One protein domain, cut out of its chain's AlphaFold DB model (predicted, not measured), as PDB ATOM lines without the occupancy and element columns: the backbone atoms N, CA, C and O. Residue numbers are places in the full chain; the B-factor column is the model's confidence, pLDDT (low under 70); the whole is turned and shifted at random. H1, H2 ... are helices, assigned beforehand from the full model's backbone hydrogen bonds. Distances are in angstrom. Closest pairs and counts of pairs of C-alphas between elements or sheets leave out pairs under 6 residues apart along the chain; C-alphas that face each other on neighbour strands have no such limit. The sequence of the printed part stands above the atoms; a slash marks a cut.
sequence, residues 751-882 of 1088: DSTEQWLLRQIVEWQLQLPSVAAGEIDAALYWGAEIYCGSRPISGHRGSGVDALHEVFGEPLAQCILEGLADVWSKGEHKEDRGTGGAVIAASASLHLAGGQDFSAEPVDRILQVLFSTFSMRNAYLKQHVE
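This is residues 751 to 882 of the 1088 residues of an uncharacterized protein of Pseudomonas sp. HMWF010 (UniProt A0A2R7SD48). Eight helices, mostly crossing one another, pack into a rounded body in which H3, H5 and H6 cross near the middle. H1, H2 and H4 pack round H5 at one end of the longest axis, and the hairpin of H7 and H8 packs on H6 at the other. The 132 printed residues hold helices H1 to H8 in that order and no named strand, class all helix. The whole is compact, with a radius of gyration of the C-alphas of 13.7 A and spans of 39 by 30 by 29 A.

Start at H1, residues 753 to 765, and look ahead to H5, residues 810 to 826, the hub, which touches five other helices. H1 touches H5 with residues 761 to 765 alone, about perpendicular at 89 degrees; their closest C-alphas are Gln 765 and Leu 812, 5.8 A apart. Next, H2, residues 768 to 772, touches H5, with the C-alphas of Ala 772 and Cys 815 closest at 4.2 A. H3, residues 777 to 787, touches residues 813 to 820 of H5 alone, about perpendicular at 74 degrees; the closest C-alphas are Leu 780 and Ile 816, 6.1 A. H4, residues 801 to 808, touches residues 812 to 817 of H5 alone at a steep tilt of 61 degrees, opposite ways; Leu 804 and Ala 813 have the closest C-alphas, 5.3 A. In H6, residues 837 to 849, the C-alpha of Val 839 is 4.9 A from that of Ala 784, the closest pair where H6 touches H3. H7, residues 859 to 871, touches H6, only just about perpendicular at 72 degrees; C-alphas 837 and 868 are closest, 4.6 A. H8, residues 875 to 882, forms a helical hairpin with H7 at a shallow tilt of 12 degrees, opposite ways; C-alphas 866 and 882 are closest, 5.7 A. H1 and H8 are apart. Every O i to N i+4 pair is within hydrogen-bond range in H2, H3, H4, H5, H6 and H8; in H1 it is 8 of 9 and in H7 7 of 9.

Find C-alpha 753 at (185.045, 122.826, 185.849); from there H1 runs 17.8 A. H3 runs 15.1 A, H5 24.3 A, H6 18.3 A and H7 19.9 A. H8 ends at C-alpha 882, (206.903, 105.919, 179.836).

The C-alphas of Asp 751 and Ser 855 are the two farthest apart, 41.1 A. The printed part has no cut. Its one long link is residues 788 to 800. Confidence is low, under 70, at residues 751 to 753, 755, 794 to 797 and 827 to 836.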
ATOM      1  N   ASP A 751     178.552 124.150 184.697       47.12
ATOM      2  CA  ASP A 751     179.244 124.334 185.951       47.12
ATOM      3  C   ASP A 751     180.749 124.529 185.673       47.12
ATOM      4  O   ASP A 751     181.334 123.687 184.985       47.12
ATOM      5  N   SER A 752     181.345 125.691 186.025       61.78
ATOM      6  CA  SER A 752     182.777 125.899 185.735       61.78
ATOM      7  C   SER A 752     183.500 124.675 186.260       61.78
ATOM      8  O   SER A 752     183.159 124.208 187.343       61.78
ATOM      9  N   THR A 753     184.412 124.096 185.484       62.03
ATOM     10  CA  THR A 753     185.045 122.826 185.849       62.03
ATOM     11  C   THR A 753     185.459 122.797 187.323       62.03
ATOM     12  O   THR A 753     185.241 121.799 187.994       62.03
ATOM     13  N   GLU A 754     185.965 123.920 187.834       73.62
ATOM     14  CA  GLU A 754     186.277 124.148 189.241       73.62
ATOM     15  C   GLU A 754     185.059 124.097 190.179       73.62
ATOM     16  O   GLU A 754     185.052 123.310 191.118       73.62
ATOM     17  N   GLN A 755     184.015 124.901 189.947       69.12
ATOM     18  CA  GLN A 755     182.823 124.948 190.810       69.12
ATOM     19  C   GLN A 755     181.980 123.669 190.731       69.12
ATOM     20  O   GLN A 755     181.459 123.215 191.751       69.12
ATOM     21  N   TRP A 756     181.888 123.059 189.547       78.69
ATOM     22  CA  TRP A 756     181.293 121.742 189.350       78.69
ATOM     23  C   TRP A 756     182.035 120.708 190.163       78.69
ATOM     24  O   TRP A 756     181.424 119.965 190.922       78.69
ATOM     25  N   LEU A 757     183.364 120.707 190.053       78.69
ATOM     26  CA  LEU A 757     184.197 119.756 190.758       78.69
ATOM     27  C   LEU A 757     184.077 119.968 192.266       78.69
ATOM     28  O   LEU A 757     183.828 119.005 192.973       78.69
ATOM     29  N   LEU A 758     184.112 121.207 192.765       81.31
ATOM     30  CA  LEU A 758     183.900 121.513 194.186       81.31
ATOM     31  C   LEU A 758     182.525 121.045 194.702       81.31
ATOM     32  O   LEU A 758     182.445 120.524 195.814       81.31
ATOM     33  N   ARG A 759     181.447 121.167 193.911       79.25
ATOM     34  CA  ARG A 759     180.119 120.621 194.266       79.25
ATOM     35  C   ARG A 759     180.102 119.097 194.263       79.25
ATOM     36  O   ARG A 759     179.616 118.481 195.210       79.25
ATOM     37  N   GLN A 760     180.646 118.496 193.213       83.00
ATOM     38  CA  GLN A 760     180.714 117.051 193.059       83.00
ATOM     39  C   GLN A 760     181.582 116.400 194.142       83.00
ATOM     40  O   GLN A 760     181.221 115.344 194.642       83.00
ATOM     41  N   ILE A 761     182.652 117.058 194.596       86.44
ATOM     42  CA  ILE A 761     183.478 116.619 195.731       86.44
ATOM     43  C   ILE A 761     182.623 116.410 196.985       86.44
ATOM     44  O   ILE A 761     182.756 115.383 197.650       86.44
ATOM     45  N   VAL A 762     181.708 117.338 197.290       84.88
ATOM     46  CA  VAL A 762     180.796 117.216 198.441       84.88
ATOM     47  C   VAL A 762     179.824 116.044 198.257       84.88
ATOM     48  O   VAL A 762     179.556 115.312 199.209       84.88
ATOM     49  N   GLU A 763     179.318 115.819 197.042       83.94
ATOM     50  CA  GLU A 763     178.438 114.681 196.736       83.94
ATOM     51  C   GLU A 763     179.179 113.335 196.817       83.94
ATOM     52  O   GLU A 763     178.670 112.378 197.403       83.94
ATOM     53  N   TRP A 764     180.411 113.263 196.310       90.62
ATOM     54  CA  TRP A 764     181.256 112.069 196.359       90.62
ATOM     55  C   TRP A 764     181.702 111.736 197.786       90.62
ATOM     56  O   TRP A 764     181.767 110.562 198.144       90.62
ATOM     57  N   GLN A 765     181.913 112.742 198.645       86.88
ATOM     58  CA  GLN A 765     182.158 112.541 200.081       86.88
ATOM     59  C   GLN A 765     180.986 111.850 200.799       86.88
ATOM     60  O   GLN A 765     181.196 111.180 201.808       86.88
ATOM     61  N   LEU A 766     179.756 111.961 200.284       86.56
ATOM     62  CA  LEU A 766     178.590 111.234 200.805       86.56
ATOM     63  C   LEU A 766     178.471 109.810 200.234       86.56
ATOM     64  O   LEU A 766     177.679 109.013 200.738       86.56
ATOM     65  N   GLN A 767     179.253 109.480 199.202       89.38
ATOM     66  CA  GLN A 767     179.198 108.227 198.442       89.38
ATOM     67  C   GLN A 767     180.559 107.516 198.377       89.38
ATOM     68  O   GLN A 767     180.844 106.804 197.414       89.38
ATOM     69  N   LEU A 768     181.393 107.666 199.413       88.56
ATOM     70  CA  LEU A 768     182.743 107.084 199.477       88.56
ATOM     71  C   LEU A 768     182.822 105.604 199.039       88.56
ATOM     72  O   LEU A 768     183.706 105.293 198.242       88.56
ATOM     73  N   PRO A 769     181.903 104.693 199.441       87.25
ATOM     74  CA  PRO A 769     181.956 103.299 198.990       87.25
ATOM     75  C   PRO A 769     181.773 103.126 197.474       87.25
ATOM     76  O   PRO A 769     182.419 102.266 196.885       87.25
ATOM     77  N   SER A 770     180.931 103.947 196.835       84.69
ATOM     78  CA  SER A 770     180.711 103.911 195.380       84.69
ATOM     79  C   SER A 770     181.868 104.546 194.606       84.69
ATOM     80  O   SER A 770     182.197 104.082 193.518       84.69
ATOM     81  N   VAL A 771     182.539 105.556 195.175       84.56
ATOM     82  CA  VAL A 771     183.789 106.103 194.613       84.56
ATOM     83  C   VAL A 771     184.902 105.051 194.665       84.56
ATOM     84  O   VAL A 771     185.559 104.815 193.656       84.56
ATOM     85  N   ALA A 772     185.063 104.376 195.809       85.44
ATOM     86  CA  ALA A 772     186.055 103.313 195.998       85.44
ATOM     87  C   ALA A 772     185.809 102.098 195.091       85.44
ATOM     88  O   ALA A 772     186.755 101.497 194.595       85.44
ATOM     89  N   ALA A 773     184.543 101.760 194.827       80.31
ATOM     90  CA  ALA A 773     184.162 100.699 193.890       80.31
ATOM     91  C   ALA A 773     184.304 101.092 192.401       80.31
ATOM     92  O   ALA A 773     184.031 100.266 191.523       80.31
ATOM     93  N   GLY A 774     184.692 102.344 192.119       77.62
ATOM     94  CA  GLY A 774     184.846 102.886 190.771       77.62
ATOM     95  C   GLY A 774     183.530 103.127 190.023       77.62
ATOM     96  O   GLY A 774     183.533 103.210 188.801       77.62
ATOM     97  N   GLU A 775     182.397 103.233 190.724       80.62
ATOM     98  CA  GLU A 775     181.058 103.386 190.121       80.62
ATOM     99  C   GLU A 775     180.753 104.834 189.686       80.62
ATOM    100  O   GLU A 775     179.732 105.094 189.047       80.62
ATOM    101  N   ILE A 776     181.624 105.787 190.037       85.69
ATOM    102  CA  ILE A 776     181.469 107.217 189.747       85.69
ATOM    103  C   ILE A 776     182.581 107.679 188.791       85.69
ATOM    104  O   ILE A 776     183.606 108.209 189.221       85.69
ATOM    105  N   ASP A 777     182.360 107.527 187.479       81.44
ATOM    106  CA  ASP A 777     183.327 107.865 186.411       81.44
ATOM    107  C   ASP A 777     183.877 109.294 186.516       81.44
ATOM    108  O   ASP A 777     185.057 109.562 186.293       81.44
ATOM    109  N   ALA A 778     183.007 110.226 186.896       82.75
ATOM    110  CA  ALA A 778     183.333 111.627 187.091       82.75
ATOM    111  C   ALA A 778     184.387 111.848 188.196       82.75
ATOM    112  O   ALA A 778     185.289 112.671 188.022       82.75
ATOM    113  N   ALA A 779     184.306 111.093 189.297       85.44
ATOM    114  CA  ALA A 779     185.259 111.170 190.403       85.44
ATOM    115  C   ALA A 779     186.638 110.656 189.984       85.44
ATOM    116  O   ALA A 779     187.660 111.277 190.281       85.44
ATOM    117  N   LEU A 780     186.652 109.562 189.223       87.19
ATOM    118  CA  LEU A 780     187.869 108.954 188.699       87.19
ATOM    119  C   LEU A 780     188.547 109.839 187.652       87.19
ATOM    120  O   LEU A 780     189.755 110.047 187.723       87.19
ATOM    121  N   TYR A 781     187.782 110.403 186.715       88.50
ATOM    122  CA  TYR A 781     188.308 111.283 185.671       88.50
ATOM    123  C   TYR A 781     188.998 112.523 186.249       88.50
ATOM    124  O   TYR A 781     190.153 112.800 185.924       88.50
ATOM    125  N   TRP A 782     188.331 113.249 187.152       88.75
ATOM    126  CA  TRP A 782     188.919 114.454 187.739       88.75
ATOM    127  C   TRP A 782     190.019 114.156 188.749       88.75
ATOM    128  O   TRP A 782     191.002 114.899 188.807       88.75
ATOM    129  N   GLY A 783     189.903 113.048 189.487       89.31
ATOM    130  CA  GLY A 783     191.003 112.515 190.279       89.31
ATOM    131  C   GLY A 783     192.242 112.274 189.416       89.31
ATOM    132  O   GLY A 783     193.328 112.760 189.719       89.31
ATOM    133  N   ALA A 784     192.079 111.606 188.278       89.44
ATOM    134  CA  ALA A 784     193.175 111.318 187.368       89.44
ATOM    135  C   ALA A 784     193.795 112.571 186.727       89.44
ATOM    136  O   ALA A 784     195.019 112.659 186.628       89.44
ATOM    137  N   GLU A 785     192.986 113.556 186.333       89.50
ATOM    138  CA  GLU A 785     193.463 114.850 185.826       89.50
ATOM    139  C   GLU A 785     194.335 115.575 186.865       89.50
ATOM    140  O   GLU A 785     195.447 116.008 186.551       89.50
ATOM    141  N   ILE A 786     193.876 115.659 188.118       89.31
ATOM    142  CA  ILE A 786     194.631 116.284 189.219       89.31
ATOM    143  C   ILE A 786     195.911 115.499 189.516       89.31
ATOM    144  O   ILE A 786     196.992 116.084 189.619       89.31
ATOM    145  N   TYR A 787     195.826 114.168 189.565       90.50
ATOM    146  CA  TYR A 787     196.986 113.298 189.740       90.50
ATOM    147  C   TYR A 787     198.040 113.530 188.642       90.50
ATOM    148  O   TYR A 787     199.230 113.657 188.934       90.50
ATOM    149  N   CYS A 788     197.609 113.668 187.383       88.50
ATOM    150  CA  CYS A 788     198.465 113.924 186.221       88.50
ATOM    151  C   CYS A 788     199.030 115.359 186.159       88.50
ATOM    152  O   CYS A 788     199.871 115.650 185.299       88.50
ATOM    153  N   GLY A 789     198.619 116.252 187.066       84.12
ATOM    154  CA  GLY A 789     199.110 117.627 187.177       84.12
ATOM    155  C   GLY A 789     198.278 118.670 186.423       84.12
ATOM    156  O   GLY A 789     198.746 119.798 186.225       84.12
ATOM    157  N   SER A 790     197.062 118.331 185.985       81.88
ATOM    158  CA  SER A 790     196.079 119.337 185.579       81.88
ATOM    159  C   SER A 790     195.612 120.133 186.796       81.88
ATOM    160  O   SER A 790     195.558 119.635 187.916       81.88
ATOM    161  N   ARG A 791     195.275 121.405 186.573       81.56
ATOM    162  CA  ARG A 791     194.894 122.349 187.634       81.56
ATOM    163  C   ARG A 791     193.468 122.851 187.414       81.56
ATOM    164  O   ARG A 791     193.300 123.991 186.985       81.56
ATOM    165  N   PRO A 792     192.454 121.991 187.622       73.19
ATOM    166  CA  PRO A 792     191.057 122.384 187.496       73.19
ATOM    167  C   PRO A 792     190.565 123.231 188.673       73.19
ATOM    168  O   PRO A 792     189.503 123.818 188.545       73.19
ATOM    169  N   ILE A 793     191.311 123.288 189.787       74.88
ATOM    170  CA  ILE A 793     191.014 124.120 190.960       74.88
ATOM    171  C   ILE A 793     192.151 125.123 191.174       74.88
ATOM    172  O   ILE A 793     193.335 124.764 191.159       74.88
ATOM    173  N   SER A 794     191.788 126.388 191.347       66.31
ATOM    174  CA  SER A 794     192.684 127.508 191.596       66.31
ATOM    175  C   SER A 794     193.380 127.370 192.960       66.31
ATOM    176  O   SER A 794     192.808 126.927 193.950       66.31
ATOM    177  N   GLY A 795     194.679 127.691 193.012       62.19
ATOM    178  CA  GLY A 795     195.496 127.593 194.234       62.19
ATOM    179  C   GLY A 795     196.327 126.311 194.374       62.19
ATOM    180  O   GLY A 795     197.388 126.365 194.996       62.19
ATOM    181  N   HIS A 796     195.946 125.216 193.711       66.75
ATOM    182  CA  HIS A 796     196.700 123.960 193.746       66.75
ATOM    183  C   HIS A 796     197.969 124.004 192.867       66.75
ATOM    184  O   HIS A 796     197.933 124.443 191.709       66.75
ATOM    185  N   ARG A 797     199.114 123.539 193.391       61.78
ATOM    186  CA  ARG A 797     200.405 123.538 192.660       61.78
ATOM    187  C   ARG A 797     201.077 122.167 192.508       61.78
ATOM    188  O   ARG A 797     202.124 122.115 191.859       61.78
ATOM    189  N   GLY A 798     200.490 121.098 193.042       76.94
ATOM    190  CA  GLY A 798     201.058 119.745 193.069       76.94
ATOM    191  C   GLY A 798     200.625 118.818 191.923       76.94
ATOM    192  O   GLY A 798     200.037 119.240 190.930       76.94
ATOM    193  N   SER A 799     200.985 117.540 192.063       84.94
ATOM    194  CA  SER A 799     200.532 116.389 191.261       84.94
ATOM    195  C   SER A 799     200.725 115.109 192.086       84.94
ATOM    196  O   SER A 799     201.454 115.140 193.077       84.94
ATOM    197  N   GLY A 800     200.175 113.973 191.662       86.06
ATOM    198  CA  GLY A 800     200.301 112.711 192.394       86.06
ATOM    199  C   GLY A 800     199.353 112.604 193.597       86.06
ATOM    200  O   GLY A 800     198.323 113.271 193.655       86.06
ATOM    201  N   VAL A 801     199.691 111.744 194.560       88.38
ATOM    202  CA  VAL A 801     198.843 111.441 195.730       88.38
ATOM    203  C   VAL A 801     198.623 112.669 196.622       88.38
ATOM    204  O   VAL A 801     197.491 112.952 197.009       88.38
ATOM    205  N   ASP A 802     199.672 113.455 196.868       86.19
ATOM    206  CA  ASP A 802     199.589 114.668 197.693       86.19
ATOM    207  C   ASP A 802     198.600 115.687 197.111       86.19
ATOM    208  O   ASP A 802     197.852 116.331 197.845       86.19
ATOM    209  N   ALA A 803     198.535 115.779 195.780       86.94
ATOM    210  CA  ALA A 803     197.585 116.641 195.088       86.94
ATOM    211  C   ALA A 803     196.134 116.204 195.261       86.94
ATOM    212  O   ALA A 803     195.247 117.040 195.431       86.94
ATOM    213  N   LEU A 804     195.890 114.895 195.253       89.81
ATOM    214  CA  LEU A 804     194.564 114.360 195.530       89.81
ATOM    215  C   LEU A 804     194.143 114.667 196.966       89.81
ATOM    216  O   LEU A 804     193.015 115.101 197.180       89.81
ATOM    217  N   HIS A 805     195.039 114.496 197.938       88.62
ATOM    218  CA  HIS A 805     194.746 114.820 199.335       88.62
ATOM    219  C   HIS A 805     194.466 116.307 199.547       88.62
ATOM    220  O   HIS A 805     193.542 116.646 200.285       88.62
ATOM    221  N   GLU A 806     195.221 117.180 198.880       85.62
ATOM    222  CA  GLU A 806     195.032 118.630 198.946       85.62
ATOM    223  C   GLU A 806     193.668 119.057 198.383       85.62
ATOM    224  O   GLU A 806     193.002 119.910 198.968       85.62
ATOM    225  N   VAL A 807     193.229 118.445 197.278       85.75
ATOM    226  CA  VAL A 807     191.986 118.823 196.588       85.75
ATOM    227  C   VAL A 807     190.742 118.132 197.161       85.75
ATOM    228  O   VAL A 807     189.717 118.778 197.373       85.75
ATOM    229  N   PHE A 808     190.800 116.824 197.404       88.62
ATOM    230  CA  PHE A 808     189.634 116.005 197.762       88.62
ATOM    231  C   PHE A 808     189.481 115.781 199.275       88.62
ATOM    232  O   PHE A 808     188.408 115.377 199.736       88.62
ATOM    233  N   GLY A 809     190.533 116.047 200.055       85.25
ATOM    234  CA  GLY A 809     190.634 115.654 201.459       85.25
ATOM    235  C   GLY A 809     190.933 114.160 201.631       85.25
ATOM    236  O   GLY A 809     190.659 113.343 200.752       85.25
ATOM    237  N   GLU A 810     191.494 113.787 202.784       87.00
ATOM    238  CA  GLU A 810     192.016 112.436 203.055       87.00
ATOM    239  C   GLU A 810     191.025 111.283 202.779       87.00
ATOM    240  O   GLU A 810     191.408 110.354 202.065       87.00
ATOM    241  N   PRO A 811     189.746 111.337 203.214       87.38
ATOM    242  CA  PRO A 811     188.818 110.220 203.020       87.38
ATOM    243  C   PRO A 811     188.423 109.991 201.556       87.38
ATOM    244  O   PRO A 811     188.349 108.852 201.108       87.38
ATOM    245  N   LEU A 812     188.169 111.065 200.800       90.06
ATOM    246  CA  LEU A 812     187.746 110.959 199.402       90.06
ATOM    247  C   LEU A 812     188.932 110.685 198.476       90.06
ATOM    248  O   LEU A 812     188.800 109.882 197.557       90.06
ATOM    249  N   ALA A 813     190.094 111.288 198.741       91.06
ATOM    250  CA  ALA A 813     191.323 110.976 198.020       91.06
ATOM    251  C   ALA A 813     191.659 109.480 198.117       91.06
ATOM    252  O   ALA A 813     191.959 108.865 197.098       91.06
ATOM    253  N   GLN A 814     191.519 108.877 199.304       92.06
ATOM    254  CA  GLN A 814     191.742 107.444 199.500       92.06
ATOM    255  C   GLN A 814     190.780 106.584 198.664       92.06
ATOM    256  O   GLN A 814     191.220 105.660 197.986       92.06
ATOM    257  N   CYS A 815     189.487 106.924 198.626       92.19
ATOM    258  CA  CYS A 815     188.522 106.213 197.784       92.19
ATOM    259  C   CYS A 815     188.775 106.415 196.279       92.19
ATOM    260  O   CYS A 815     188.586 105.486 195.504       92.19
ATOM    261  N   ILE A 816     189.231 107.595 195.845       91.12
ATOM    262  CA  ILE A 816     189.615 107.838 194.441       91.12
ATOM    263  C   ILE A 816     190.845 107.001 194.068       91.12
ATOM    264  O   ILE A 816     190.879 106.422 192.987       91.12
ATOM    265  N   LEU A 817     191.839 106.910 194.954       91.88
ATOM    266  CA  LEU A 817     193.020 106.066 194.758       91.88
ATOM    267  C   LEU A 817     192.638 104.585 194.643       91.88
ATOM    268  O   LEU A 817     193.123 103.903 193.743       91.88
ATOM    269  N   GLU A 818     191.739 104.109 195.507       89.56
ATOM    270  CA  GLU A 818     191.190 102.748 195.453       89.56
ATOM    271  C   GLU A 818     190.431 102.496 194.147       89.56
ATOM    272  O   GLU A 818     190.686 101.498 193.477       89.56
ATOM    273  N   GLY A 819     189.580 103.435 193.727       88.50
ATOM    274  CA  GLY A 819     188.838 103.329 192.475       88.50
ATOM    275  C   GLY A 819     189.743 103.355 191.238       88.50
ATOM    276  O   GLY A 819     189.550 102.562 190.320       88.50
ATOM    277  N   LEU A 820     190.780 104.199 191.205       87.88
ATOM    278  CA  LEU A 820     191.763 104.215 190.112       87.88
ATOM    279  C   LEU A 820     192.602 102.926 190.071       87.88
ATOM    280  O   LEU A 820     192.912 102.434 188.984       87.88
ATOM    281  N   ALA A 821     192.942 102.354 191.229       86.81
ATOM    282  CA  ALA A 821     193.608 101.053 191.318       86.81
ATOM    283  C   ALA A 821     192.686  99.894 190.884       86.81
ATOM    284  O   ALA A 821     193.131  98.921 190.267       86.81
ATOM    285  N   ASP A 822     191.386 100.004 191.148       83.69
ATOM    286  CA  ASP A 822     190.380  99.036 190.715       83.69
ATOM    287  C   ASP A 822     190.107  99.117 189.200       83.69
ATOM    288  O   ASP A 822     189.995  98.081 188.544       83.69
ATOM    289  N   VAL A 823     190.129 100.317 188.600       81.56
ATOM    290  CA  VAL A 823     190.107 100.500 187.131       81.56
ATOM    291  C   VAL A 823     191.275  99.766 186.471       81.56
ATOM    292  O   VAL A 823     191.098  99.099 185.447       81.56
ATOM    293  N   TRP A 824     192.465  99.826 187.076       82.75
ATOM    294  CA  TRP A 824     193.594  99.022 186.617       82.75
ATOM    295  C   TRP A 824     193.320  97.514 186.759       82.75
ATOM    296  O   TRP A 824     193.540  96.748 185.822       82.75
ATOM    297  N   SER A 825     192.760  97.070 187.880       78.69
ATOM    298  CA  SER A 825     192.514  95.643 188.140       78.69
ATOM    299  C   SER A 825     191.429  95.024 187.243       78.69
ATOM    300  O   SER A 825     191.524  93.855 186.873       78.69
ATOM    301  N   LYS A 826     190.399  95.795 186.870       74.44
ATOM    302  CA  LYS A 826     189.264  95.324 186.056       74.44
ATOM    303  C   LYS A 826     189.532  95.343 184.549       74.44
ATOM    304  O   LYS A 826     188.867  94.615 183.818       74.44
ATOM    305  N   GLY A 827     190.468  96.168 184.070       64.44
ATOM    306  CA  GLY A 827     190.830  96.251 182.646       64.44
ATOM    307  C   GLY A 827     189.757  96.847 181.724       64.44
ATOM    308  O   GLY A 827     189.970  96.938 180.518       64.44
ATOM    309  N   GLU A 828     188.618  97.282 182.266       56.34
ATOM    310  CA  GLU A 828     187.499  97.831 181.507       56.34
ATOM    311  C   GLU A 828     187.260  99.300 181.882       56.34
ATOM    312  O   GLU A 828     186.605  99.606 182.874       56.34
ATOM    313  N   HIS A 829     187.735 100.222 181.043       56.56
ATOM    314  CA  HIS A 829     187.154 101.561 180.948       56.56
ATOM    315  C   HIS A 829     186.763 101.790 179.485       56.56
ATOM    316  O   HIS A 829     187.616 102.023 178.628       56.56
ATOM    317  N   LYS A 830     185.475 101.605 179.162       49.34
ATOM    318  CA  LYS A 830     184.962 101.799 177.798       49.34
ATOM    319  C   LYS A 830     184.762 103.289 177.527       49.34
ATOM    320  O   LYS A 830     183.986 103.949 178.207       49.34
ATOM    321  N   GLU A 831     185.463 103.790 176.515       49.19
ATOM    322  CA  GLU A 831     185.349 105.162 176.021       49.19
ATOM    323  C   GLU A 831     184.007 105.407 175.323       49.19
ATOM    324  O   GLU A 831     183.688 104.724 174.354       49.19
ATOM    325  N   ASP A 832     183.292 106.460 175.726       41.41
ATOM    326  CA  ASP A 832     182.233 107.055 174.895       41.41
ATOM    327  C   ASP A 832     182.634 108.435 174.321       41.41
ATOM    328  O   ASP A 832     181.962 108.933 173.418       41.41
ATOM    329  N   ARG A 833     183.702 109.103 174.819       39.00
ATOM    330  CA  ARG A 833     183.990 110.529 174.491       39.00
ATOM    331  C   ARG A 833     185.465 110.994 174.466       39.00
ATOM    332  O   ARG A 833     185.708 112.188 174.598       39.00
ATOM    333  N   GLY A 834     186.461 110.118 174.287       46.62
ATOM    334  CA  GLY A 834     187.860 110.540 174.044       46.62
ATOM    335  C   GLY A 834     188.571 111.288 175.191       46.62
ATOM    336  O   GLY A 834     189.622 111.886 174.976       46.62
ATOM    337  N   THR A 835     188.020 111.259 176.408       50.50
ATOM    338  CA  THR A 835     188.557 111.896 177.627       50.50
ATOM    339  C   THR A 835     189.224 110.895 178.593       50.50
ATOM    340  O   THR A 835     189.538 111.245 179.719       50.50
ATOM    341  N   GLY A 836     189.472 109.639 178.200       66.94
ATOM    342  CA  GLY A 836     189.959 108.579 179.108       66.94
ATOM    343  C   GLY A 836     191.472 108.543 179.388       66.94
ATOM    344  O   GLY A 836     191.904 107.830 180.292       66.94
ATOM    345  N   GLY A 837     192.290 109.302 178.646       81.38
ATOM    346  CA  GLY A 837     193.758 109.200 178.704       81.38
ATOM    347  C   GLY A 837     194.358 109.480 180.087       81.38
ATOM    348  O   GLY A 837     195.228 108.743 180.551       81.38
ATOM    349  N   ALA A 838     193.844 110.481 180.808       84.00
ATOM    350  CA  ALA A 838     194.323 110.789 182.155       84.00
ATOM    351  C   ALA A 838     194.064 109.642 183.142       84.00
ATOM    352  O   ALA A 838     194.956 109.301 183.915       84.00
ATOM    353  N   VAL A 839     192.887 109.001 183.089       87.75
ATOM    354  CA  VAL A 839     192.525 107.862 183.960       87.75
ATOM    355  C   VAL A 839     193.458 106.682 183.726       87.75
ATOM    356  O   VAL A 839     193.963 106.090 184.679       87.75
ATOM    357  N   ILE A 840     193.745 106.377 182.462       88.19
ATOM    358  CA  ILE A 840     194.654 105.293 182.079       88.19
ATOM    359  C   ILE A 840     196.081 105.590 182.563       88.19
ATOM    360  O   ILE A 840     196.713 104.734 183.177       88.19
ATOM    361  N   ALA A 841     196.582 106.809 182.353       89.12
ATOM    362  CA  ALA A 841     197.928 107.193 182.779       89.12
ATOM    363  C   ALA A 841     198.076 107.249 184.314       89.12
ATOM    364  O   ALA A 841     199.075 106.779 184.861       89.12
ATOM    365  N   ALA A 842     197.076 107.786 185.022       90.56
ATOM    366  CA  ALA A 842     197.069 107.875 186.481       90.56
ATOM    367  C   ALA A 842     196.966 106.494 187.141       90.56
ATOM    368  O   ALA A 842     197.750 106.192 188.039       90.56
ATOM    369  N   SER A 843     196.052 105.635 186.674       90.06
ATOM    370  CA  SER A 843     195.905 104.264 187.188       90.06
ATOM    371  C   SER A 843     197.174 103.431 186.971       90.06
ATOM    372  O   SER A 843     197.634 102.770 187.900       90.06
ATOM    373  N   ALA A 844     197.818 103.549 185.804       90.31
ATOM    374  CA  ALA A 844     199.108 102.913 185.531       90.31
ATOM    375  C   ALA A 844     200.220 103.417 186.467       90.31
ATOM    376  O   ALA A 844     201.005 102.634 186.998       90.31
ATOM    377  N   SER A 845     200.279 104.731 186.697       92.44
ATOM    378  CA  SER A 845     201.249 105.329 187.616       92.44
ATOM    379  C   SER A 845     201.041 104.875 189.064       92.44
ATOM    380  O   SER A 845     202.026 104.640 189.761       92.44
ATOM    381  N   LEU A 846     199.790 104.728 189.511       89.50
ATOM    382  CA  LEU A 846     199.453 104.228 190.847       89.50
ATOM    383  C   LEU A 846     199.811 102.752 191.020       89.50
ATOM    384  O   LEU A 846     200.360 102.377 192.055       89.50
ATOM    385  N   HIS A 847     199.557 101.934 189.999       88.94
ATOM    386  CA  HIS A 847     199.964 100.529 189.974       88.94
ATOM    387  C   HIS A 847     201.478 100.378 190.187       88.94
ATOM    388  O   HIS A 847     201.913  99.617 191.054       88.94
ATOM    389  N   LEU A 848     202.277 101.189 189.481       88.25
ATOM    390  CA  LEU A 848     203.733 101.239 189.658       88.25
ATOM    391  C   LEU A 848     204.142 101.745 191.052       88.25
ATOM    392  O   LEU A 848     205.027 101.174 191.689       88.25
ATOM    393  N   ALA A 849     203.480 102.790 191.562       84.25
ATOM    394  CA  ALA A 849     203.755 103.340 192.891       84.25
ATOM    395  C   ALA A 849     203.459 102.340 194.028       84.25
ATOM    396  O   ALA A 849     204.117 102.379 195.067       84.25
ATOM    397  N   GLY A 850     202.524 101.406 193.815       77.81
ATOM    398  CA  GLY A 850     202.233 100.284 194.715       77.81
ATOM    399  C   GLY A 850     203.304  99.182 194.741       77.81
ATOM    400  O   GLY A 850     203.119  98.172 195.420       77.81
ATOM    401  N   GLY A 851     204.411  99.352 194.007       77.25
ATOM    402  CA  GLY A 851     205.504  98.383 193.909       77.25
ATOM    403  C   GLY A 851     205.213  97.206 192.976       77.25
ATOM    404  O   GLY A 851     205.948  96.219 193.005       77.25
ATOM    405  N   GLN A 852     204.147  97.287 192.176       79.00
ATOM    406  CA  GLN A 852     203.817  96.303 191.146       79.00
ATOM    407  C   GLN A 852     204.425  96.727 189.803       79.00
ATOM    408  O   GLN A 852     204.728  97.897 189.591       79.00
ATOM    409  N   ASP A 853     204.631  95.781 188.889       82.12
ATOM    410  CA  ASP A 853     205.121  96.062 187.539       82.12
ATOM    411  C   ASP A 853     204.066  95.702 186.482       82.12
ATOM    412  O   ASP A 853     202.988  95.184 186.780       82.12
ATOM    413  N   PHE A 854     204.363  96.000 185.221       88.75
ATOM    414  CA  PHE A 854     203.470  95.715 184.098       88.75
ATOM    415  C   PHE A 854     203.597  94.281 183.556       88.75
ATOM    416  O   PHE A 854     203.109  94.002 182.462       88.75
ATOM    417  N   SER A 855     204.247  93.368 184.287       79.88
ATOM    418  CA  SER A 855     204.626  92.042 183.773       79.88
ATOM    419  C   SER A 855     203.448  91.180 183.301       79.88
ATOM    420  O   SER A 855     203.633  90.356 182.408       79.88
ATOM    421  N   ALA A 856     202.252  91.382 183.861       78.50
ATOM    422  CA  ALA A 856     201.049  90.595 183.579       78.50
ATOM    423  C   ALA A 856     200.129  91.180 182.484       78.50
ATOM    424  O   ALA A 856     199.112  90.565 182.163       78.50
ATOM    425  N   GLU A 857     200.451  92.348 181.919       87.00
ATOM    426  CA  GLU A 857     199.551  93.084 181.020       87.00
ATOM    427  C   GLU A 857     199.818  92.828 179.523       87.00
ATOM    428  O   GLU A 857     200.975  92.655 179.125       87.00
ATOM    429  N   PRO A 858     198.778  92.849 178.662       85.88
ATOM    430  CA  PRO A 858     198.925  92.646 177.222       85.88
ATOM    431  C   PRO A 858     199.451  93.894 176.481       85.88
ATOM    432  O   PRO A 858     199.357  95.029 176.953       85.88
ATOM    433  N   VAL A 859     200.004  93.680 175.279       86.50
ATOM    434  CA  VAL A 859     200.695  94.707 174.467       86.50
ATOM    435  C   VAL A 859     199.816  95.917 174.145       86.50
ATOM    436  O   VAL A 859     200.274  97.056 174.225       86.50
ATOM    437  N   ASP A 860     198.562  95.682 173.765       85.12
ATOM    438  CA  ASP A 860     197.603  96.726 173.404       85.12
ATOM    439  C   ASP A 860     197.342  97.680 174.567       85.12
ATOM    440  O   ASP A 860     197.338  98.900 174.385       85.12
ATOM    441  N   ARG A 861     197.224  97.128 175.775       85.31
ATOM    442  CA  ARG A 861     197.030  97.904 176.993       85.31
ATOM    443  C   ARG A 861     198.257  98.743 177.344       85.31
ATOM    444  O   ARG A 861     198.117  99.916 177.679       85.31
ATOM    445  N   ILE A 862     199.464  98.193 177.210       90.25
ATOM    446  CA  ILE A 862     200.697  98.952 177.477       90.25
ATOM    447  C   ILE A 862     200.908 100.076 176.458       90.25
ATOM    448  O   ILE A 862     201.305 101.175 176.841       90.25
ATOM    449  N   LEU A 863     200.592  99.853 175.179       88.06
ATOM    450  CA  LEU A 863     200.629 100.916 174.169       88.06
ATOM    451  C   LEU A 863     199.586 102.002 174.442       88.06
ATOM    452  O   LEU A 863     199.878 103.185 174.287       88.06
ATOM    453  N   GLN A 864     198.394 101.617 174.900       87.62
ATOM    454  CA  GLN A 864     197.364 102.569 175.302       87.62
ATOM    455  C   GLN A 864     197.841 103.455 176.461       87.62
ATOM    456  O   GLN A 864     197.649 104.672 176.410       87.62
ATOM    457  N   VAL A 865     198.512 102.879 177.464       90.31
ATOM    458  CA  VAL A 865     199.132 103.637 178.566       90.31
ATOM    459  C   VAL A 865     200.236 104.554 178.043       90.31
ATOM    460  O   VAL A 865     200.213 105.750 178.334       90.31
ATOM    461  N   LEU A 866     201.157 104.025 177.230       91.06
ATOM    462  CA  LEU A 866     202.278 104.780 176.669       91.06
ATOM    463  C   LEU A 866     201.807 105.985 175.854       91.06
ATOM    464  O   LEU A 866     202.409 107.049 175.925       91.06
ATOM    465  N   PHE A 867     200.739 105.838 175.071       88.94
ATOM    466  CA  PHE A 867     200.187 106.962 174.328       88.94
ATOM    467  C   PHE A 867     199.455 107.927 175.255       88.94
ATOM    468  O   PHE A 867     199.629 109.128 175.110       88.94
ATOM    469  N   SER A 868     198.730 107.438 176.260       88.69
ATOM    470  CA  SER A 868     197.982 108.276 177.209       88.69
ATOM    471  C   SER A 868     198.861 109.151 178.117       88.69
ATOM    472  O   SER A 868     198.364 110.101 178.722       88.69
ATOM    473  N   THR A 869     200.176 108.912 178.178       89.62
ATOM    474  CA  THR A 869     201.113 109.764 178.931       89.62
ATOM    475  C   THR A 869     201.173 111.204 178.407       89.62
ATOM    476  O   THR A 869     201.652 112.088 179.123       89.62
ATOM    477  N   PHE A 870     200.665 111.494 177.197       83.50
ATOM    478  CA  PHE A 870     200.543 112.874 176.706       83.50
ATOM    479  C   PHE A 870     199.679 113.746 177.635       83.50
ATOM    480  O   PHE A 870     199.896 114.956 177.698       83.50
ATOM    481  N   SER A 871     198.731 113.142 178.365       83.69
ATOM    482  CA  SER A 871     197.869 113.817 179.342       83.69
ATOM    483  C   SER A 871     198.605 114.191 180.636       83.69
ATOM    484  O   SER A 871     198.112 115.013 181.407       83.69
ATOM    485  N   MET A 872     199.794 113.629 180.884       87.19
ATOM    486  CA  MET A 872     200.585 113.908 182.082       87.19
ATOM    487  C   MET A 872     201.389 115.200 181.922       87.19
ATOM    488  O   MET A 872     202.268 115.314 181.065       87.19
ATOM    489  N   ARG A 873     201.117 116.177 182.792       84.19
ATOM    490  CA  ARG A 873     201.822 117.470 182.836       84.19
ATOM    491  C   ARG A 873     203.024 117.448 183.778       84.19
ATOM    492  O   ARG A 873     203.919 118.280 183.641       84.19
ATOM    493  N   ASN A 874     203.064 116.505 184.719       85.12
ATOM    494  CA  ASN A 874     204.234 116.280 185.561       85.12
ATOM    495  C   ASN A 874     205.297 115.469 184.798       85.12
ATOM    496  O   ASN A 874     205.073 114.305 184.463       85.12
ATOM    497  N   ALA A 875     206.465 116.075 184.565       82.75
ATOM    498  CA  ALA A 875     207.561 115.455 183.820       82.75
ATOM    499  C   ALA A 875     208.118 114.185 184.491       82.75
ATOM    500  O   ALA A 875     208.438 113.233 183.788       82.75
ATOM    501  N   TYR A 876     208.188 114.141 185.826       85.31
ATOM    502  CA  TYR A 876     208.693 112.985 186.574       85.31
ATOM    503  C   TYR A 876     207.749 111.782 186.467       85.31
ATOM    504  O   TYR A 876     208.182 110.691 186.102       85.31
ATOM    505  N   LEU A 877     206.450 111.981 186.726       85.31
ATOM    506  CA  LEU A 877     205.451 110.913 186.616       85.31
ATOM    507  C   LEU A 877     205.361 110.394 185.177       85.31
ATOM    508  O   LEU A 877     205.349 109.184 184.957       85.31
ATOM    509  N   LYS A 878     205.364 111.313 184.204       91.25
ATOM    510  CA  LYS A 878     205.380 110.982 182.780       91.25
ATOM    511  C   LYS A 878     206.586 110.120 182.421       91.25
ATOM    512  O   LYS A 878     206.412 109.045 181.857       91.25
ATOM    513  N   GLN A 879     207.789 110.568 182.779       89.06
ATOM    514  CA  GLN A 879     209.021 109.857 182.454       89.06
ATOM    515  C   GLN A 879     209.072 108.469 183.101       89.06
ATOM    516  O   GLN A 879     209.511 107.512 182.469       89.06
ATOM    517  N   HIS A 880     208.599 108.347 184.343       90.12
ATOM    518  CA  HIS A 880     208.567 107.074 185.055       90.12
ATOM    519  C   HIS A 880     207.631 106.057 184.383       90.12
ATOM    520  O   HIS A 880     208.047 104.931 184.113       90.12
ATOM    521  N   VAL A 881     206.398 106.461 184.054       91.12
ATOM    522  CA  VAL A 881     205.427 105.586 183.373       91.12
ATOM    523  C   VAL A 881     205.916 105.206 181.978       91.12
ATOM    524  O   VAL A 881     205.895 104.027 181.633       91.12
ATOM    525  N   GLU A 882     206.395 106.173 181.190       93.62
ATOM    526  CA  GLU A 882     206.903 105.919 179.836       93.62
ATOM    527  C   GLU A 882     208.080 104.932 179.848       93.62
ATOM    528  O   GLU A 882     208.076 103.985 179.061       93.62
TER     529      GLU A 882